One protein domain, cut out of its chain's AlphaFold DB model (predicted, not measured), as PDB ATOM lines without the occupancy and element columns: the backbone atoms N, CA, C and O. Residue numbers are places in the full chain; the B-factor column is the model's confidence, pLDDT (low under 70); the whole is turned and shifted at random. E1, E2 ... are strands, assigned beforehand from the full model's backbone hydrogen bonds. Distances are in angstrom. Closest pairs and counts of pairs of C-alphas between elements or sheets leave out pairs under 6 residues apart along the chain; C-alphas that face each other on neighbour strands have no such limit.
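AT A GLANCE: This is residues 207 to 248 of the 342 residues of an uncharacterized protein of Colletotrichum orbiculare (strain 104-T / ATCC 96160 / CBS 514.97 / LARS 414 / MAFF 240422) (UniProt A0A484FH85). Three small strand hairpins stand in a row along the longest axis, one behind the other, and the chain winds through them like a flat zigzag. E1 and E2 make the hairpin at one end, E3 and E4 the one in the middle, and E5 and E6 the one at the other end. The printed part has 42 residues with no named helix and six named strands, in the order E1, E2, E3, E4, E5, E6; each hairpin is its own antiparallel sheet of two strands, ordered E1 - E2, E3 - E4 and E5 - E6. The class is all strand, though under half of the residues, 20 of the 42, are in named elements. The whole is compact, with a radius of gyration of the C-alphas of 10.3 A, and flat, spanning 33 by 18 by 7 A.

HOW THE PARTS SIT: Begin at E1, residues 212 to 215, and its antiparallel neighbour E2, residues 218 to 221; this hairpin has an angle of 136 degrees between its directions, with N 213 and O 220 within hydrogen-bond range at 2.7 A. Go on to the hairpin of E3, residues 225 to 227, and E4, residues 230 to 232, antiparallel at 145 degrees, where you find N 227 and O 230 within hydrogen-bond range at 2.8 A. The closest C-alphas of E1 and E3 are those of Cys 215 and Cys 226, 5.5 A apart. The third hairpin is E5, residues 237 to 239, and E6, residues 243 to 245, antiparallel at 136 degrees, with N 237 and O 245 within hydrogen-bond range at 2.8 A. Look at Cys 227 and Cys 238 for the closest C-alphas of E3 and E5, 5.8 A, and at Cys 232 and Cys 244 for those of E4 and E6, 5.6 A. E1 and E2 are each apart from both E5 and E6.

IN THESE COORDINATES: Find C-alpha 212 at (-3.581, -16.468, -1.420); from there E1 runs 9.1 A to C-alpha 215, and E2 then runs 10.2 A from Gly 218 to Pro 221. E3 starts at C-alpha 225, at (-10.945, -25.124, 0.503), and measures 6.5 A, while E4 measures 7.1 A. E5 measures 6.4 A and E6 6.6 A, ending at C-alpha 245, at (-14.054, -32.894, 7.609).

THE WHOLE: The C-alphas of Glu 207 and Gln 248, the first and last printed, are the two farthest apart, at 34.1 A. The printed part has no cut, and the five links between its strands are tight. The mean pLDDT of the printed part is 82.7; look for low confidence at residues 207 and 248, which are under 70.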
ATOM      1  N   GLU A 207      -7.578  -7.373  -3.258       65.00
ATOM      2  CA  GLU A 207      -6.561  -8.345  -3.663       65.00
ATOM      3  C   GLU A 207      -5.922  -9.053  -2.464       65.00
ATOM      4  O   GLU A 207      -5.568  -8.432  -1.460       65.00
ATOM      5  N   CYS A 208      -5.775 -10.369  -2.603       76.81
ATOM      6  CA  CYS A 208      -4.992 -11.225  -1.721       76.81
ATOM      7  C   CYS A 208      -3.533 -11.280  -2.195       76.81
ATOM      8  O   CYS A 208      -3.239 -10.965  -3.347       76.81
ATOM      9  N   ALA A 209      -2.604 -11.665  -1.314       77.50
ATOM     10  CA  ALA A 209      -1.207 -11.866  -1.707       77.50
ATOM     11  C   ALA A 209      -1.092 -12.939  -2.811       77.50
ATOM     12  O   ALA A 209      -1.961 -13.793  -2.927       77.50
ATOM     13  N   ALA A 210       0.000 -12.951  -3.583       75.38
ATOM     14  CA  ALA A 210       0.169 -13.856  -4.734       75.38
ATOM     15  C   ALA A 210       0.018 -15.366  -4.416       75.38
ATOM     16  O   ALA A 210      -0.242 -16.158  -5.317       75.38
ATOM     17  N   SER A 211       0.172 -15.773  -3.150       78.50
ATOM     18  CA  SER A 211      -0.014 -17.148  -2.655       78.50
ATOM     19  C   SER A 211      -1.342 -17.368  -1.917       78.50
ATOM     20  O   SER A 211      -1.482 -18.318  -1.140       78.50
ATOM     21  N   GLN A 212      -2.298 -16.461  -2.099       81.25
ATOM     22  CA  GLN A 212      -3.581 -16.468  -1.420       81.25
ATOM     23  C   GLN A 212      -4.720 -16.157  -2.396       81.25
ATOM     24  O   GLN A 212      -4.631 -15.275  -3.245       81.25
ATOM     25  N   THR A 213      -5.832 -16.850  -2.215       82.88
ATOM     26  CA  THR A 213      -7.082 -16.688  -2.950       82.88
ATOM     27  C   THR A 213      -8.130 -16.075  -2.031       82.88
ATOM     28  O   THR A 213      -8.144 -16.322  -0.827       82.88
ATOM     29  N   ARG A 214      -9.042 -15.275  -2.582       81.38
ATOM     30  CA  ARG A 214     -10.135 -14.687  -1.802       81.38
ATOM     31  C   ARG A 214     -11.072 -15.772  -1.262       81.38
ATOM     32  O   ARG A 214     -11.507 -16.637  -2.019       81.38
ATOM     33  N   CYS A 215     -11.421 -15.681   0.017       85.44
ATOM     34  CA  CYS A 215     -12.456 -16.492   0.645       85.44
ATOM     35  C   CYS A 215     -13.289 -15.620   1.595       85.44
ATOM     36  O   CYS A 215     -12.788 -15.157   2.622       85.44
ATOM     37  N   GLY A 216     -14.534 -15.339   1.203       79.25
ATOM     38  CA  GLY A 216     -15.407 -14.388   1.892       79.25
ATOM     39  C   GLY A 216     -14.824 -12.975   1.914       79.25
ATOM     40  O   GLY A 216     -14.447 -12.412   0.875       79.25
ATOM     41  N   ASP A 217     -14.725 -12.423   3.121       77.38
ATOM     42  CA  ASP A 217     -14.110 -11.121   3.396       77.38
ATOM     43  C   ASP A 217     -12.595 -11.203   3.655       77.38
ATOM     44  O   ASP A 217     -11.954 -10.176   3.884       77.38
ATOM     45  N   GLY A 218     -12.010 -12.406   3.601       78.94
ATOM     46  CA  GLY A 218     -10.597 -12.654   3.874       78.94
ATOM     47  C   GLY A 218      -9.833 -13.301   2.718       78.94
ATOM     48  O   GLY A 218     -10.342 -13.526   1.616       78.94
ATOM     49  N   CYS A 219      -8.571 -13.618   3.000       82.69
ATOM     50  CA  CYS A 219      -7.666 -14.313   2.095       82.69
ATOM     51  C   CYS A 219      -7.304 -15.685   2.662       82.69
ATOM     52  O   CYS A 219      -6.951 -15.828   3.831       82.69
ATOM     53  N   MET A 220      -7.399 -16.693   1.810       89.00
ATOM     54  CA  MET A 220      -7.132 -18.096   2.082       89.00
ATOM     55  C   MET A 220      -5.868 -18.513   1.321       89.00
ATOM     56  O   MET A 220      -5.734 -18.135   0.163       89.00
ATOM     57  N   PRO A 221      -4.947 -19.303   1.891       85.00
ATOM     58  CA  PRO A 221      -3.792 -19.806   1.148       85.00
ATOM     59  C   PRO A 221      -4.196 -20.649  -0.072       85.00
ATOM     60  O   PRO A 221      -5.194 -21.372  -0.041       85.00
ATOM     61  N   THR A 222      -3.410 -20.593  -1.146       83.81
ATOM     62  CA  THR A 222      -3.607 -21.477  -2.305       83.81
ATOM     63  C   THR A 222      -3.530 -22.948  -1.872       83.81
ATOM     64  O   THR A 222      -2.650 -23.317  -1.102       83.81
ATOM     65  N   GLY A 223      -4.460 -23.783  -2.350       84.81
ATOM     66  CA  GLY A 223      -4.561 -25.211  -1.999       84.81
ATOM     67  C   GLY A 223      -5.593 -25.526  -0.909       84.81
ATOM     68  O   GLY A 223      -6.020 -26.667  -0.769       84.81
ATOM     69  N   HIS A 224      -6.068 -24.523  -0.174       89.88
ATOM     70  CA  HIS A 224      -7.122 -24.692   0.827       89.88
ATOM     71  C   HIS A 224      -8.528 -24.639   0.200       89.88
ATOM     72  O   HIS A 224      -8.709 -24.179  -0.929       89.88
ATOM     73  N   VAL A 225      -9.537 -25.113   0.934       91.19
ATOM     74  CA  VAL A 225     -10.945 -25.124   0.503       91.19
ATOM     75  C   VAL A 225     -11.699 -23.979   1.166       91.19
ATOM     76  O   VAL A 225     -11.713 -23.881   2.391       91.19
ATOM     77  N   CYS A 226     -12.339 -23.120   0.372       91.25
ATOM     78  CA  CYS A 226     -13.106 -21.988   0.887       91.25
ATOM     79  C   CYS A 226     -14.525 -22.405   1.299       91.25
ATOM     80  O   CYS A 226     -15.266 -22.966   0.492       91.25
ATOM     81  N   CYS A 227     -14.908 -22.078   2.532       88.94
ATOM     82  CA  CYS A 227     -16.204 -22.354   3.145       88.94
ATOM     83  C   CYS A 227     -16.867 -21.032   3.562       88.94
ATOM     84  O   CYS A 227     -16.936 -20.701   4.742       88.94
ATOM     85  N   GLU A 228     -17.299 -20.249   2.569       82.62
ATOM     86  CA  GLU A 228     -17.926 -18.922   2.712       82.62
ATOM     87  C   GLU A 228     -17.092 -17.902   3.503       82.62
ATOM     88  O   GLU A 228     -16.417 -17.076   2.894       82.62
ATOM     89  N   THR A 229     -17.129 -17.945   4.837       79.06
ATOM     90  CA  THR A 229     -16.407 -17.031   5.739       79.06
ATOM     91  C   THR A 229     -15.172 -17.659   6.395       79.06
ATOM     92  O   THR A 229     -14.452 -16.971   7.117       79.06
ATOM     93  N   TYR A 230     -14.923 -18.956   6.200       80.81
ATOM     94  CA  TYR A 230     -13.763 -19.676   6.741       80.81
ATOM     95  C   TYR A 230     -13.131 -20.581   5.675       80.81
ATOM     96  O   TYR A 230     -13.660 -20.714   4.578       80.81
ATOM     97  N   HIS A 231     -11.981 -21.192   5.964       88.06
ATOM     98  CA  HIS A 231     -11.332 -22.119   5.037       88.06
ATOM     99  C   HIS A 231     -10.878 -23.403   5.731       88.06
ATOM    100  O   HIS A 231     -10.472 -23.384   6.892       88.06
ATOM    101  N   CYS A 232     -10.924 -24.510   4.995       90.12
ATOM    102  CA  CYS A 232     -10.420 -25.814   5.400       90.12
ATOM    103  C   CYS A 232      -9.089 -26.122   4.710       90.12
ATOM    104  O   CYS A 232      -8.751 -25.529   3.687       90.12
ATOM    105  N   PHE A 233      -8.314 -27.049   5.270       88.88
ATOM    106  CA  PHE A 233      -7.050 -27.466   4.660       88.88
ATOM    107  C   PHE A 233      -7.265 -28.202   3.336       88.88
ATOM    108  O   PHE A 233      -8.361 -28.684   3.043       88.88
ATOM    109  N   GLU A 234      -6.193 -28.310   2.555       89.12
ATOM    110  CA  GLU A 234      -6.183 -29.104   1.331       89.12
ATOM    111  C   GLU A 234      -6.710 -30.523   1.586       89.12
ATOM    112  O   GLU A 234      -6.354 -31.189   2.565       89.12
ATOM    113  N   GLY A 235      -7.629 -30.962   0.728       85.31
ATOM    114  CA  GLY A 235      -8.277 -32.263   0.844       85.31
ATOM    115  C   GLY A 235      -9.323 -32.374   1.955       85.31
ATOM    116  O   GLY A 235      -9.781 -33.479   2.205       85.31
ATOM    117  N   GLN A 236      -9.722 -31.292   2.631       90.19
ATOM    118  CA  GLN A 236     -10.871 -31.289   3.547       90.19
ATOM    119  C   GLN A 236     -12.132 -30.738   2.872       90.19
ATOM    120  O   GLN A 236     -12.064 -29.997   1.899       90.19
ATOM    121  N   GLN A 237     -13.297 -31.086   3.413       89.81
ATOM    122  CA  GLN A 237     -14.601 -30.642   2.934       89.81
ATOM    123  C   GLN A 237     -15.316 -29.814   4.003       89.81
ATOM    124  O   GLN A 237     -15.247 -30.138   5.194       89.81
ATOM    125  N   CYS A 238     -16.013 -28.762   3.574       90.38
ATOM    126  CA  CYS A 238     -16.844 -27.939   4.447       90.38
ATOM    127  C   CYS A 238     -18.020 -28.771   4.982       90.38
ATOM    128  O   CYS A 238     -18.725 -29.421   4.209       90.38
ATOM    129  N   VAL A 239     -18.248 -28.746   6.293       88.62
ATOM    130  CA  VAL A 239     -19.414 -29.368   6.938       88.62
ATOM    131  C   VAL A 239     -20.044 -28.392   7.919       88.62
ATOM    132  O   VAL A 239     -19.424 -28.015   8.910       88.62
ATOM    133  N   GLY A 240     -21.302 -28.031   7.665       80.00
ATOM    134  CA  GLY A 240     -22.037 -27.067   8.485       80.00
ATOM    135  C   GLY A 240     -21.438 -25.658   8.438       80.00
ATOM    136  O   GLY A 240     -20.631 -25.347   7.570       80.00
ATOM    137  N   GLU A 241     -21.834 -24.808   9.386       72.81
ATOM    138  CA  GLU A 241     -21.486 -23.377   9.377       72.81
ATOM    139  C   GLU A 241     -20.025 -23.078   9.761       72.81
ATOM    140  O   GLU A 241     -19.549 -21.982   9.482       72.81
ATOM    141  N   LYS A 242     -19.307 -24.010  10.414       74.06
ATOM    142  CA  LYS A 242     -17.903 -23.829  10.866       74.06
ATOM    143  C   LYS A 242     -17.084 -25.126  10.947       74.06
ATOM    144  O   LYS A 242     -16.143 -25.218  11.734       74.06
ATOM    145  N   GLY A 243     -17.448 -26.162  10.199       81.75
ATOM    146  CA  GLY A 243     -16.768 -27.458  10.263       81.75
ATOM    147  C   GLY A 243     -15.913 -27.751   9.034       81.75
ATOM    148  O   GLY A 243     -16.269 -27.397   7.908       81.75
ATOM    149  N   CYS A 244     -14.819 -28.474   9.263       89.38
ATOM    150  CA  CYS A 244     -13.994 -29.095   8.232       89.38
ATOM    151  C   CYS A 244     -13.902 -30.597   8.506       89.38
ATOM    152  O   CYS A 244     -13.568 -31.008   9.618       89.38
ATOM    153  N   LYS A 245     -14.167 -31.434   7.502       91.19
ATOM    154  CA  LYS A 245     -14.054 -32.894   7.609       91.19
ATOM    155  C   LYS A 245     -13.107 -33.417   6.545       91.19
ATOM    156  O   LYS A 245     -13.227 -33.067   5.377       91.19
ATOM    157  N   LYS A 246     -12.168 -34.281   6.936       83.50
ATOM    158  CA  LYS A 246     -11.401 -35.063   5.958       83.50
ATOM    159  C   LYS A 246     -12.354 -36.062   5.291       83.50
ATOM    160  O   LYS A 246     -13.113 -36.706   6.024       83.50
ATOM    161  N   PRO A 247     -12.337 -36.217   3.957       73.56
ATOM    162  CA  PRO A 247     -13.020 -37.324   3.320       73.56
ATOM    163  C   PRO A 247     -12.495 -38.588   3.994       73.56
ATOM    164  O   PRO A 247     -11.284 -38.781   4.125       73.56
ATOM    165  N   GLN A 248     -13.406 -39.411   4.505       59.47
ATOM    166  CA  GLN A 248     -13.015 -40.765   4.835       59.47
ATOM    167  C   GLN A 248     -12.658 -41.392   3.499       59.47
ATOM    168  O   GLN A 248     -13.533 -41.639   2.674       59.47
TER     169      GLN A 248